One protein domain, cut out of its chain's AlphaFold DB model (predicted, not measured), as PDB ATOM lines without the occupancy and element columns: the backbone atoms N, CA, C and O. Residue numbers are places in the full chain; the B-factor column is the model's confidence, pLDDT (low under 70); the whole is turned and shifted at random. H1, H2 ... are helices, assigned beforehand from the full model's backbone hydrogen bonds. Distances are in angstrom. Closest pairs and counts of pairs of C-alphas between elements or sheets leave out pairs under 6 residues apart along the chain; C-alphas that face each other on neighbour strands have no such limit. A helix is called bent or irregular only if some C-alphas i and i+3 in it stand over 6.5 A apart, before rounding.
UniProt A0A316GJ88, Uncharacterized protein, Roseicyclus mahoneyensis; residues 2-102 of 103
ATOM      1  N   GLN A   2      95.237  16.870   3.069       87.69
ATOM      2  CA  GLN A   2      93.831  17.156   2.711       87.69
ATOM      3  C   GLN A   2      93.670  17.783   1.316       87.69
ATOM      4  O   GLN A   2      92.843  17.322   0.536       87.69
ATOM      5  N   THR A   3      94.504  18.765   0.961       90.62
ATOM      6  CA  THR A   3      94.497  19.365  -0.383       90.62
ATOM      7  C   THR A   3      94.687  18.321  -1.485       90.62
ATOM      8  O   THR A   3      93.951  18.323  -2.464       90.62
ATOM      9  N   GLU A   4      95.632  17.395  -1.319       92.12
ATOM     10  CA  GLU A   4      95.911  16.346  -2.310       92.12
ATOM     11  C   GLU A   4      94.698  15.433  -2.510       92.12
ATOM     12  O   GLU A   4      94.347  15.132  -3.646       92.12
ATOM     13  N   LYS A   5      94.000  15.055  -1.429       92.06
ATOM     14  CA  LYS A   5      92.759  14.269  -1.517       92.06
ATOM     15  C   LYS A   5      91.678  15.007  -2.307       92.06
ATOM     16  O   LYS A   5      91.067  14.415  -3.194       92.06
ATOM     17  N   THR A   6      91.475  16.294  -2.027       93.50
ATOM     18  CA  THR A   6      90.526  17.130  -2.774       93.50
ATOM     19  C   THR A   6      90.904  17.212  -4.254       93.50
ATOM     20  O   THR A   6      90.045  17.022  -5.111       93.50
ATOM     21  N   LEU A   7      92.185  17.414  -4.574       93.12
ATOM     22  CA  LEU A   7      92.654  17.461  -5.961       93.12
ATOM     23  C   LEU A   7      92.463  16.125  -6.679       93.12
ATOM     24  O   LEU A   7      91.906  16.110  -7.773       93.12
ATOM     25  N   ILE A   8      92.823  15.001  -6.051       93.12
ATOM     26  CA  ILE A   8      92.584  13.661  -6.606       93.12
ATOM     27  C   ILE A   8      91.096  13.472  -6.912       93.12
ATOM     28  O   ILE A   8      90.745  12.995  -7.991       93.12
ATOM     29  N   GLN A   9      90.207  13.879  -6.007       90.94
ATOM     30  CA  GLN A   9      88.765  13.762  -6.209       90.94
ATOM     31  C   GLN A   9      88.266  14.609  -7.389       90.94
ATOM     32  O   GLN A   9      87.501  14.096  -8.211       90.94
ATOM     33  N   LEU A  10      88.691  15.875  -7.476       90.62
ATOM     34  CA  LEU A  10      88.306  16.799  -8.550       90.62
ATOM     35  C   LEU A  10      88.852  16.356  -9.915       90.62
ATOM     36  O   LEU A  10      88.172  16.511 -10.928       90.62
ATOM     37  N   LEU A  11      90.053  15.775  -9.943       90.69
ATOM     38  CA  LEU A  11      90.686  15.259 -11.157       90.69
ATOM     39  C   LEU A  11      90.114  13.905 -11.597       90.69
ATOM     40  O   LEU A  11      90.013  13.658 -12.793       90.69
ATOM     41  N   SER A  12      89.695  13.051 -10.659       87.38
ATOM     42  CA  SER A  12      89.089  11.741 -10.963       87.38
ATOM     43  C   SER A  12      87.640  11.851 -11.441       87.38
ATOM     44  O   SER A  12      87.112  10.934 -12.068       87.38
ATOM     45  N   HIS A  13      86.973  12.966 -11.137       81.69
ATOM     46  CA  HIS A  13      85.592  13.227 -11.531       81.69
ATOM     47  C   HIS A  13      85.472  14.575 -12.247       81.69
ATOM     48  O   HIS A  13      84.772  15.466 -11.756       81.69
ATOM     49  N   PRO A  14      86.141  14.749 -13.399       79.12
ATOM     50  CA  PRO A  14      86.133  16.020 -14.095       79.12
ATOM     51  C   PRO A  14      84.720  16.336 -14.591       79.12
ATOM     52  O   PRO A  14      84.010  15.478 -15.127       79.12
ATOM     53  N   ALA A  15      84.298  17.589 -14.426       78.88
ATOM     54  CA  ALA A  15      83.121  18.075 -15.127       78.88
ATOM     55  C   ALA A  15      83.416  18.087 -16.640       78.88
ATOM     56  O   ALA A  15      84.479  18.575 -17.040       78.88
ATOM     57  N   PRO A  16      82.499  17.593 -17.491       75.75
ATOM     58  CA  PRO A  16      82.649  17.752 -18.928       75.75
ATOM     59  C   PRO A  16      82.745  19.242 -19.269       75.75
ATOM     60  O   PRO A  16      81.990  20.046 -18.721       75.75
ATOM     61  N   ARG A  17      83.619  19.615 -20.214       73.00
ATOM     62  CA  ARG A  17      83.754  21.017 -20.665       73.00
ATOM     63  C   ARG A  17      82.440  21.601 -21.201       73.00
ATOM     64  O   ARG A  17      82.224  22.799 -21.100       73.00
ATOM     65  N   SER A  18      81.548  20.753 -21.711       78.94
ATOM     66  CA  SER A  18      80.203  21.124 -22.166       78.94
ATOM     67  C   SER A  18      79.207  21.422 -21.034       78.94
ATOM     68  O   SER A  18      78.084  21.830 -21.311       78.94
ATOM     69  N   ALA A  19      79.585  21.231 -19.766       82.00
ATOM     70  CA  ALA A  19      78.723  21.427 -18.602       82.00
ATOM     71  C   ALA A  19      79.392  22.336 -17.545       82.00
ATOM     72  O   ALA A  19      79.742  21.867 -16.458       82.00
ATOM     73  N   PRO A  20      79.546  23.646 -17.817       85.12
ATOM     74  CA  PRO A  20      80.247  24.577 -16.925       85.12
ATOM     75  C   PRO A  20      79.591  24.698 -15.544       85.12
ATOM     76  O   PRO A  20      80.287  24.706 -14.534       85.12
ATOM     77  N   ALA A  21      78.255  24.667 -15.467       87.75
ATOM     78  CA  ALA A  21      77.537  24.663 -14.189       87.75
ATOM     79  C   ALA A  21      77.945  23.481 -13.289       87.75
ATOM     80  O   ALA A  21      78.024  23.609 -12.071       87.75
ATOM     81  N   ARG A  22      78.276  22.329 -13.889       86.44
ATOM     82  CA  ARG A  22      78.722  21.156 -13.134       86.44
ATOM     83  C   ARG A  22      80.137  21.325 -12.583       86.44
ATOM     84  O   ARG A  22      80.435  20.791 -11.518       86.44
ATOM     85  N   ALA A  23      81.002  22.040 -13.297       90.62
ATOM     86  CA  ALA A  23      82.333  22.371 -12.805       90.62
ATOM     87  C   ALA A  23      82.248  23.258 -11.562       90.62
ATOM     88  O   ALA A  23      82.938  22.982 -10.583       90.62
ATOM     89  N   VAL A  24      81.339  24.238 -11.586       91.62
ATOM     90  CA  VAL A  24      81.075  25.129 -10.451       91.62
ATOM     91  C   VAL A  24      80.627  24.333  -9.227       91.62
ATOM     92  O   VAL A  24      81.266  24.385  -8.180       91.62
ATOM     93  N   GLU A  25      79.594  23.501  -9.384       91.12
ATOM     94  CA  GLU A  25      79.085  22.633  -8.315       91.12
ATOM     95  C   GLU A  25      80.179  21.751  -7.683       91.12
ATOM     96  O   GLU A  25      80.234  21.575  -6.465       91.12
ATOM     97  N   LEU A  26      81.049  21.164  -8.511       91.00
ATOM     98  CA  LEU A  26      82.125  20.292  -8.038       91.00
ATOM     99  C   LEU A  26      83.249  21.069  -7.348       91.00
ATOM    100  O   LEU A  26      83.739  20.609  -6.320       91.00
ATOM    101  N   GLY A  27      83.632  22.232  -7.876       92.56
ATOM    102  CA  GLY A  27      84.631  23.103  -7.255       92.56
ATOM    103  C   GLY A  27      84.174  23.626  -5.892       92.56
ATOM    104  O   GLY A  27      84.927  23.542  -4.922       92.56
ATOM    105  N   GLN A  28      82.913  24.060  -5.787       94.19
ATOM    106  CA  GLN A  28      82.290  24.479  -4.525       94.19
ATOM    107  C   GLN A  28      82.229  23.337  -3.506       94.19
ATOM    108  O   GLN A  28      82.602  23.524  -2.345       94.19
ATOM    109  N   LEU A  29      81.831  22.131  -3.932       91.81
ATOM    110  CA  LEU A  29      81.855  20.954  -3.062       91.81
ATOM    111  C   LEU A  29      83.275  20.648  -2.571       91.81
ATOM    112  O   LEU A  29      83.473  20.422  -1.378       91.81
ATOM    113  N   GLY A  30      84.256  20.647  -3.478       93.88
ATOM    114  CA  GLY A  30      85.657  20.404  -3.142       93.88
ATOM    115  C   GLY A  30      86.185  21.414  -2.125       93.88
ATOM    116  O   GLY A  30      86.862  21.022  -1.175       93.88
ATOM    117  N   TYR A  31      85.805  22.687  -2.269       95.19
ATOM    118  CA  TYR A  31      86.126  23.745  -1.313       95.19
ATOM    119  C   TYR A  31      85.519  23.490   0.069       95.19
ATOM    120  O   TYR A  31      86.247  23.507   1.058       95.19
ATOM    121  N   MET A  32      84.221  23.180   0.149       93.50
ATOM    122  CA  MET A  32      83.552  22.887   1.425       93.50
ATOM    123  C   MET A  32      84.157  21.669   2.132       93.50
ATOM    124  O   MET A  32      84.392  21.704   3.338       93.50
ATOM    125  N   GLN A  33      84.447  20.600   1.386       92.56
ATOM    126  CA  GLN A  33      85.068  19.388   1.927       92.56
ATOM    127  C   GLN A  33      86.501  19.633   2.396       92.56
ATOM    128  O   GLN A  33      86.906  19.116   3.432       92.56
ATOM    129  N   TRP A  34      87.273  20.411   1.635       95.50
ATOM    130  CA  TRP A  34      88.620  20.811   2.026       95.50
ATOM    131  C   TRP A  34      88.596  21.655   3.304       95.50
ATOM    132  O   TRP A  34      89.306  21.322   4.249       95.50
ATOM    133  N   LEU A  35      87.732  22.675   3.358       93.12
ATOM    134  CA  LEU A  35      87.582  23.575   4.501       93.12
ATOM    135  C   LEU A  35      87.158  22.821   5.768       93.12
ATOM    136  O   LEU A  35      87.779  22.982   6.815       93.12
ATOM    137  N   GLY A  36      86.143  21.958   5.665       91.06
ATOM    138  CA  GLY A  36      85.638  21.166   6.791       91.06
ATOM    139  C   GLY A  36      86.605  20.089   7.293       91.06
ATOM    140  O   GLY A  36      86.391  19.531   8.364       91.06
ATOM    141  N   ALA A  37      87.664  19.793   6.538       92.81
ATOM    142  CA  ALA A  37      88.688  18.819   6.899       92.81
ATOM    143  C   ALA A  37      90.027  19.467   7.298       92.81
ATOM    144  O   ALA A  37      91.018  18.753   7.493       92.81
ATOM    145  N   LEU A  38      90.088  20.800   7.415       91.50
ATOM    146  CA  LEU A  38      91.263  21.475   7.959       91.50
ATOM    147  C   LEU A  38      91.407  21.185   9.464       91.50
ATOM    148  O   LEU A  38      90.408  21.155  10.185       91.50
ATOM    149  N   PRO A  39      92.640  21.001   9.970       88.69
ATOM    150  CA  PRO A  39      92.865  20.899  11.406       88.69
ATOM    151  C   PRO A  39      92.389  22.164  12.157       88.69
ATOM    152  O   PRO A  39      92.543  23.269  11.645       88.69
ATOM    153  N   PRO A  40      91.887  22.060  13.400       82.88
ATOM    154  CA  PRO A  40      91.336  23.219  14.117       82.88
ATOM    155  C   PRO A  40      92.346  24.336  14.433       82.88
ATOM    156  O   PRO A  40      91.961  25.485  14.603       82.88
ATOM    157  N   ALA A  41      93.637  24.003  14.537       85.50
ATOM    158  CA  ALA A  41      94.686  24.913  15.010       85.50
ATOM    159  C   ALA A  41      95.612  25.440  13.897       85.50
ATOM    160  O   ALA A  41      96.645  26.040  14.194       85.50
ATOM    161  N   VAL A  42      95.299  25.195  12.618       87.81
ATOM    162  CA  VAL A  42      96.139  25.693  11.517       87.81
ATOM    163  C   VAL A  42      95.695  27.083  11.053       87.81
ATOM    164  O   VAL A  42      94.497  27.339  10.932       87.81
ATOM    165  N   PRO A  43      96.636  27.992  10.733       90.44
ATOM    166  CA  PRO A  43      96.289  29.283  10.154       90.44
ATOM    167  C   PRO A  43      95.637  29.102   8.780       90.44
ATOM    168  O   PRO A  43      96.298  28.684   7.826       90.44
ATOM    169  N   TYR A  44      94.357  29.463   8.667       91.44
ATOM    170  CA  TYR A  44      93.574  29.309   7.438       91.44
ATOM    171  C   TYR A  44      94.290  29.872   6.203       91.44
ATOM    172  O   TYR A  44      94.445  29.170   5.207       91.44
ATOM    173  N   GLY A  45      94.791  31.111   6.283       93.25
ATOM    174  CA  GLY A  45      95.446  31.770   5.150       93.25
ATOM    175  C   GLY A  45      96.667  31.006   4.629       93.25
ATOM    176  O   GLY A  45      96.880  30.932   3.420       93.25
ATOM    177  N   ARG A  46      97.430  30.360   5.523       93.62
ATOM    178  CA  ARG A  46      98.590  29.538   5.145       93.62
ATOM    179  C   ARG A  46      98.159  28.284   4.391       93.62
ATOM    180  O   ARG A  46      98.750  27.959   3.363       93.62
ATOM    181  N   GLU A  47      97.131  27.593   4.878       94.94
ATOM    182  CA  GLU A  47      96.618  26.395   4.207       94.94
ATOM    183  C   GLU A  47      95.911  26.732   2.892       94.94
ATOM    184  O   GLU A  47      96.075  25.997   1.922       94.94
ATOM    185  N   ALA A  48      95.192  27.853   2.815       95.25
ATOM    186  CA  ALA A  48      94.557  28.319   1.585       95.25
ATOM    187  C   ALA A  48      95.595  28.670   0.505       95.25
ATOM    188  O   ALA A  48      95.473  28.221  -0.634       95.25
ATOM    189  N   ALA A  49      96.663  29.390   0.867       95.31
ATOM    190  CA  ALA A  49      97.761  29.696  -0.050       95.31
ATOM    191  C   ALA A  49      98.485  28.423  -0.519       95.31
ATOM    192  O   ALA A  49      98.755  28.254  -1.710       95.31
ATOM    193  N   ARG A  50      98.743  27.482   0.400       95.31
ATOM    194  CA  ARG A  50      99.317  26.174   0.062       95.31
ATOM    195  C   ARG A  50      98.404  25.381  -0.871       95.31
ATOM    196  O   ARG A  50      98.883  24.765  -1.821       95.31
ATOM    197  N   ALA A  51      97.101  25.376  -0.599       96.38
ATOM    198  CA  ALA A  51      96.124  24.683  -1.422       96.38
ATOM    199  C   ALA A  51      96.077  25.257  -2.840       96.38
ATOM    200  O   ALA A  51      96.076  24.491  -3.800       96.38
ATOM    201  N   LEU A  52      96.127  26.585  -2.961       96.88
ATOM    202  CA  LEU A  52      96.153  27.279  -4.243       96.88
ATOM    203  C   LEU A  52      97.412  26.930  -5.046       96.88
ATOM    204  O   LEU A  52      97.300  26.587  -6.219       96.88
ATOM    205  N   ALA A  53      98.588  26.942  -4.412       97.06
ATOM    206  CA  ALA A  53      99.849  26.599  -5.072       97.06
ATOM    207  C   ALA A  53      99.864  25.155  -5.609       97.06
ATOM    208  O   ALA A  53     100.358  24.901  -6.704       97.06
ATOM    209  N   LEU A  54      99.288  24.206  -4.863       96.62
ATOM    210  CA  LEU A  54      99.174  22.808  -5.297       96.62
ATOM    211  C   LEU A  54      98.135  22.612  -6.413       96.62
ATOM    212  O   LEU A  54      98.280  21.713  -7.236       96.62
ATOM    213  N   ALA A  55      97.079  23.424  -6.425       96.31
ATOM    214  CA  ALA A  55      95.976  23.312  -7.372       96.31
ATOM    215  C   ALA A  55      96.247  24.024  -8.711       96.31
ATOM    216  O   ALA A  55      95.786  23.562  -9.756       96.31
ATOM    217  N   GLN A  56      97.025  25.112  -8.687       95.81
ATOM    218  CA  GLN A  56      97.334  25.972  -9.835       95.81
ATOM    219  C   GLN A  56      97.763  25.231 -11.112       95.81
ATOM    220  O   GLN A  56      97.213  25.542 -12.171       95.81
ATOM    221  N   PRO A  57      98.665  24.227 -11.058       96.69
ATOM    222  CA  PRO A  57      99.088  23.492 -12.253       96.69
ATOM    223  C   PRO A  57      97.942  22.800 -13.005       96.69
ATOM    224  O   PRO A  57      98.069  22.501 -14.190       96.69
ATOM    225  N   PHE A  58      96.817  22.547 -12.334       94.62
ATOM    226  CA  PHE A  58      95.682  21.815 -12.889       94.62
ATOM    227  C   PHE A  58      94.506  22.714 -13.303       94.62
ATOM    228  O   PHE A  58      93.539  22.198 -13.868       94.62
ATOM    229  N   GLU A  59      94.573  24.033 -13.070       93.94
ATOM    230  CA  GLU A  59      93.483  24.979 -13.382       93.94
ATOM    231  C   GLU A  59      93.054  24.901 -14.855       93.94
ATOM    232  O   GLU A  59      91.865  24.850 -15.163       93.94
ATOM    233  N   VAL A  60      94.019  24.824 -15.776       90.69
ATOM    234  CA  VAL A  60      93.750  24.772 -17.223       90.69
ATOM    235  C   VAL A  60      93.148  23.427 -17.645       90.69
ATOM    236  O   VAL A  60      92.312  23.352 -18.549       90.69
ATOM    237  N   ALA A  61      93.571  22.342 -16.994       89.38
ATOM    238  CA  ALA A  61      93.159  20.989 -17.349       89.38
ATOM    239  C   ALA A  61      91.765  20.638 -16.804       89.38
ATOM    240  O   ALA A  61      91.030  19.889 -17.450       89.38
ATOM    241  N   SER A  62      91.385  21.189 -15.646       92.31
ATOM    242  CA  SER A  62      90.133  20.864 -14.961       92.31
ATOM    243  C   SER A  62      89.342  22.119 -14.576       92.31
ATOM    244  O   SER A  62      89.704  22.805 -13.618       92.31
ATOM    245  N   PRO A  63      88.193  22.380 -15.232       93.44
ATOM    246  CA  PRO A  63      87.314  23.497 -14.882       93.44
ATOM    247  C   PRO A  63      86.831  23.475 -13.422       93.44
ATOM    248  O   PRO A  63      86.591  24.524 -12.832       93.44
ATOM    249  N   ALA A  64      86.700  22.290 -12.817       93.50
ATOM    250  CA  ALA A  64      86.321  22.168 -11.409       93.50
ATOM    251  C   ALA A  64      87.467  22.569 -10.463       93.50
ATOM    252  O   ALA A  64      87.220  23.148  -9.406       93.50
ATOM    253  N   VAL A  65      88.723  22.304 -10.851       95.44
ATOM    254  CA  VAL A  65      89.893  22.801 -10.111       95.44
ATOM    255  C   VAL A  65      90.026  24.313 -10.274       95.44
ATOM    256  O   VAL A  65      90.295  24.993  -9.289       95.44
ATOM    257  N   ALA A  66      89.757  24.857 -11.464       95.62
ATOM    258  CA  ALA A  66      89.724  26.305 -11.673       95.62
ATOM    259  C   ALA A  66      88.727  27.001 -10.730       95.62
ATOM    260  O   ALA A  66      89.071  28.005 -10.106       95.62
ATOM    261  N   GLU A  67      87.527  26.438 -10.555       95.56
ATOM    262  CA  GLU A  67      86.553  26.966  -9.595       95.56
ATOM    263  C   GLU A  67      87.046  26.865  -8.142       95.56
ATOM    264  O   GLU A  67      86.922  27.819  -7.374       95.56
ATOM    265  N   PHE A  68      87.647  25.737  -7.753       96.00
ATOM    266  CA  PHE A  68      88.242  25.585  -6.421       96.00
ATOM    267  C   PHE A  68      89.322  26.650  -6.157       96.00
ATOM    268  O   PHE A  68      89.308  27.306  -5.113       96.00
ATOM    269  N   CYS A  69      90.208  26.896  -7.124       96.75
ATOM    270  CA  CYS A  69      91.207  27.960  -7.048       96.75
ATOM    271  C   CYS A  69      90.580  29.355  -6.962       96.75
ATOM    272  O   CYS A  69      91.060  30.196  -6.199       96.75
ATOM    273  N   ARG A  70      89.499  29.612  -7.709       96.06
ATOM    274  CA  ARG A  70      88.756  30.879  -7.650       96.06
ATOM    275  C   ARG A  70      88.237  31.149  -6.237       96.06
ATOM    276  O   ARG A  70      88.402  32.262  -5.742       96.06
ATOM    277  N   LEU A  71      87.666  30.140  -5.577       95.44
ATOM    278  CA  LEU A  71      87.162  30.247  -4.202       95.44
ATOM    279  C   LEU A  71      88.286  30.500  -3.190       95.44
ATOM    280  O   LEU A  71      88.128  31.362  -2.331       95.44
ATOM    281  N   LEU A  72      89.433  29.824  -3.330       95.75
ATOM    282  CA  LEU A  72      90.617  30.076  -2.495       95.75
ATOM    283  C   LEU A  72      91.147  31.507  -2.648       95.75
ATOM    284  O   LEU A  72      91.524  32.141  -1.668       95.75
ATOM    285  N   ARG A  73      91.179  32.043  -3.875       95.50
ATOM    286  CA  ARG A  73      91.579  33.442  -4.101       95.50
ATOM    287  C   ARG A  73      90.565  34.406  -3.484       95.50
ATOM    288  O   ARG A  73      90.961  35.336  -2.790       95.50
ATOM    289  N   ALA A  74      89.271  34.167  -3.697       92.56
ATOM    290  CA  ALA A  74      88.205  35.016  -3.168       92.56
ATOM    291  C   ALA A  74      88.215  35.075  -1.631       92.56
ATOM    292  O   ALA A  74      88.086  36.158  -1.057       92.56
ATOM    293  N   SER A  75      88.425  33.933  -0.972       91.81
ATOM    294  CA  SER A  75      88.479  33.851   0.488       91.81
ATOM    295  C   SER A  75      89.721  34.513   1.087       91.81
ATOM    296  O   SER A  75      89.652  35.046   2.191       91.81
ATOM    297  N   LEU A  76      90.846  34.511   0.366       91.75
ATOM    298  CA  LEU A  76      92.070  35.203   0.774       91.75
ATOM    299  C   LEU A  76      91.974  36.723   0.586       91.75
ATOM    300  O   LEU A  76      92.494  37.465   1.414       91.75
ATOM    301  N   MET A  77      91.330  37.189  -0.488       87.69
ATOM    302  CA  MET A  77      91.231  38.621  -0.802       87.69
ATOM    303  C   MET A  77      90.138  39.347  -0.011       87.69
ATOM    304  O   MET A  77      90.296  40.519   0.317       87.69
ATOM    305  N   THR A  78      89.037  38.663   0.301       77.50
ATOM    306  CA  THR A  78      87.848  39.265   0.931       77.50
ATOM    307  C   THR A  78      87.248  38.322   1.979       77.50
ATOM    308  O   THR A  78      86.132  37.832   1.815       77.50
ATOM    309  N   PRO A  79      87.966  38.051   3.087       69.81
ATOM    310  CA  PRO A  79      87.591  37.011   4.051       69.81
ATOM    311  C   PRO A  79      86.279  37.282   4.807       69.81
ATOM    312  O   PRO A  79      85.688  36.355   5.349       69.81
ATOM    313  N   LEU A  80      85.818  38.537   4.849       66.62
ATOM    314  CA  LEU A  80      84.578  38.944   5.527       66.62
ATOM    315  C   LEU A  80      83.338  38.900   4.618       66.62
ATOM    316  O   LEU A  80      82.236  39.188   5.081       66.62
ATOM    317  N   SER A  81      83.499  38.567   3.334       72.44
ATOM    318  CA  SER A  81      82.375  38.438   2.408       72.44
ATOM    319  C   SER A  81      81.888  36.986   2.362       72.44
ATOM    320  O   SER A  81      82.714  36.078   2.229       72.44
ATOM    321  N   PRO A  82      80.570  36.733   2.455       72.25
ATOM    322  CA  PRO A  82      80.030  35.397   2.251       72.25
ATOM    323  C   PRO A  82      80.425  34.851   0.875       72.25
ATOM    324  O   PRO A  82      80.202  35.492  -0.151       72.25
ATOM    325  N   LEU A  83      80.989  33.643   0.845       76.06
ATOM    326  CA  LEU A  83      81.166  32.913  -0.407       76.06
ATOM    327  C   LEU A  83      79.808  32.378  -0.869       76.06
ATOM    328  O   LEU A  83      79.103  31.731  -0.096       76.06
ATOM    329  N   ASP A  84      79.478  32.602  -2.139       79.06
ATOM    330  CA  ASP A  84      78.293  32.025  -2.781       79.06
ATOM    331  C   ASP A  84      78.521  30.528  -3.056       79.06
ATOM    332  O   ASP A  84      78.969  30.122  -4.131       79.06
ATOM    333  N   LEU A  85      78.326  29.710  -2.019       81.06
ATOM    334  CA  LEU A  85      78.484  28.260  -2.052       81.06
ATOM    335  C   LEU A  85      77.110  27.598  -2.156       81.06
ATOM    336  O   LEU A  85      76.267  27.756  -1.273       81.06
ATOM    337  N   ALA A  86      76.913  26.780  -3.188       82.06
ATOM    338  CA  ALA A  86      75.738  25.939  -3.331       82.06
ATOM    339  C   ALA A  86      76.113  24.463  -3.166       82.06
ATOM    340  O   ALA A  86      77.165  23.996  -3.616       82.06
ATOM    341  N   LEU A  87      75.227  23.686  -2.537       73.94
ATOM    342  CA  LEU A  87      75.365  22.235  -2.556       73.94
ATOM    343  C   LEU A  87      75.113  21.728  -3.987       73.94
ATOM    344  O   LEU A  87      74.147  22.159  -4.627       73.94
ATOM    345  N   PRO A  88      75.937  20.797  -4.498       72.56
ATOM    346  CA  PRO A  88      75.714  20.210  -5.809       72.56
ATOM    347  C   PRO A  88      74.339  19.546  -5.862       72.56
ATOM    348  O   PRO A  88      73.936  18.848  -4.926       72.56
ATOM    349  N   ARG A  89      73.633  19.708  -6.985       76.56
ATOM    350  CA  ARG A  89      72.315  19.092  -7.155       76.56
ATOM    351  C   ARG A  89      72.418  17.565  -7.024       76.56
ATOM    352  O   ARG A  89      73.269  16.955  -7.687       76.56
ATOM    353  N   PRO A  90      71.557  16.918  -6.214       72.88
ATOM    354  CA  PRO A  90      71.551  15.467  -6.094       72.88
ATOM    355  C   PRO A  90      71.324  14.813  -7.461       72.88
ATOM    356  O   PRO A  90      70.330  15.081  -8.134       72.88
ATOM    357  N   LYS A  91      72.227  13.921  -7.875       69.44
ATOM    358  CA  LYS A  91      72.068  13.120  -9.096       69.44
ATOM    359  C   LYS A  91      72.283  11.650  -8.769       69.44
ATOM    360  O   LYS A  91      73.329  11.277  -8.243       69.44
ATOM    361  N   ARG A  92      71.305  10.797  -9.097       71.00
ATOM    362  CA  ARG A  92      71.443   9.343  -8.913       71.00
ATOM    363  C   ARG A  92      72.545   8.825  -9.841       71.00
ATOM    364  O   ARG A  92      72.448   8.955 -11.061       71.00
ATOM    365  N   ARG A  93      73.595   8.239  -9.263       65.94
ATOM    366  CA  ARG A  93      74.614   7.490 -10.005       65.94
ATOM    367  C   ARG A  93      74.054   6.124 -10.357       65.94
ATOM    368  O   ARG A  93      73.889   5.307  -9.465       65.94
ATOM    369  N   GLY A  94      73.817   5.875 -11.641       64.75
ATOM    370  CA  GLY A  94      73.524   4.530 -12.117       64.75
ATOM    371  C   GLY A  94      72.144   4.016 -11.700       64.75
ATOM    372  O   GLY A  94      71.842   3.752 -10.544       64.75
ATOM    373  N   GLY A  95      71.310   3.802 -12.701       72.88
ATOM    374  CA  GLY A  95      70.176   2.893 -12.622       72.88
ATOM    375  C   GLY A  95      70.211   1.993 -13.845       72.88
ATOM    376  O   GLY A  95      70.997   2.237 -14.765       72.88
ATOM    377  N   THR A  96      69.331   0.998 -13.901       72.25
ATOM    378  CA  THR A  96      69.184   0.112 -15.068       72.25
ATOM    379  C   THR A  96      69.104   0.908 -16.377       72.25
ATOM    380  O   THR A  96      69.730   0.537 -17.362       72.25
ATOM    381  N   ARG A  97      68.435   2.072 -16.360       68.31
ATOM    382  CA  ARG A  97      68.344   2.997 -17.501       68.31
ATOM    383  C   ARG A  97      69.683   3.621 -17.919       68.31
ATOM    384  O   ARG A  97      69.945   3.703 -19.106       68.31
ATOM    385  N   MET A  98      70.525   4.047 -16.975       71.12
ATOM    386  CA  MET A  98      71.845   4.620 -17.295       71.12
ATOM    387  C   MET A  98      72.830   3.546 -17.756       71.12
ATOM    388  O   MET A  98      73.605   3.804 -18.662       71.12
ATOM    389  N   ARG A  99      72.749   2.325 -17.204       63.62
ATOM    390  CA  ARG A  99      73.561   1.189 -17.671       63.62
ATOM    391  C   ARG A  99      73.244   0.807 -19.119       63.62
ATOM    392  O   ARG A  99      74.160   0.512 -19.868       63.62
ATOM    393  N   ARG A 100      71.968   0.867 -19.522       70.69
ATOM    394  CA  ARG A 100      71.544   0.608 -20.911       70.69
ATOM    395  C   ARG A 100      72.000   1.672 -21.917       70.69
ATOM    396  O   ARG A 100      72.016   1.376 -23.095       70.69
ATOM    397  N   LEU A 101      72.328   2.885 -21.472       67.25
ATOM    398  CA  LEU A 101      72.835   3.965 -22.337       67.25
ATOM    399  C   LEU A 101      74.366   3.939 -22.488       67.25
ATOM    400  O   LEU A 101      74.919   4.771 -23.198       67.25
ATOM    401  N   SER A 102      75.046   3.057 -21.753       61.62
ATOM    402  CA  SER A 102      76.506   2.898 -21.754       61.62
ATOM    403  C   SER A 102      76.968   1.594 -22.421       61.62
ATOM    404  O   SER A 102      78.163   1.310 -22.388       61.62
TER     405      SER A 102
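AT A GLANCE: This is residues 2 to 102 of the 103 residues of an uncharacterized protein of Roseicyclus mahoneyensis (UniProt A0A316GJ88). Two helical hairpins, H1 with H2 and H3 with H4, pack together into a compact four-helix body, in which H2 and H4 come closest near their first residues, at Ala 23 and Ala 64, and spread from there as a V at a steep tilt of 52 degrees; residues 90 to 102 stick out from it as a tail with the short helix H5. The printed part has 101 residues with five named helices, H1 to H5 in order, and no named strand: the class is all helix. The whole is only just compact, close to loose, with a radius of gyration of the C-alphas of 14.8 A. It spans 49 by 24 by 22 A, the tail adding to the length.

HOW THE PARTS SIT: H1, residues 2 to 12, touches H2, residues 20 to 36, in a hairpin at a shallow tilt of 23 degrees, opposite ways; the closest C-alphas, of Thr 6 and Gly 30, are 5.9 A apart. H3, residues 44 to 58, touches H1 with residues 51 to 55 alone, the closest C-alphas being Thr 3 and Ala 51 at 5.7 A. H4, residues 63 to 77, forms a hairpin with H3 at a shallow tilt of 30 degrees; the closest C-alphas, of Leu 52 and Cys 69, are 5.7 A apart. H1, H3 and H4 make a bundle, three helices that touch at shallow tilts. H4 touches H2 at a steep tilt of 52 degrees, with the C-alphas of Ala 23 and Ala 64 closest at 4.2 A. Each O i to N i+4 pair is within hydrogen-bond range in H1, H2, H4 and H5, residues 96 to 100; in H3 9 of 11 are.

IN THESE COORDINATES: H1 begins at C-alpha 2 (93.831, 17.156, 2.711). H2 is 24.6 A long, H3 21.8 A and H4 21.0 A. H3 is irregular, but only just: C-alphas 54 and 57 are 7.0 A apart. H5 ends at C-alpha 100 (71.544, 0.608, -20.911).

THE WHOLE: The C-alphas farthest apart, of Ala 41 and Arg 100, are 49.2 A apart. The printed part has no cut, and the link from H4 to H5 is long, 18 residues. Nine residues are under pLDDT 70, among them 79 to 80 and 101 to 102.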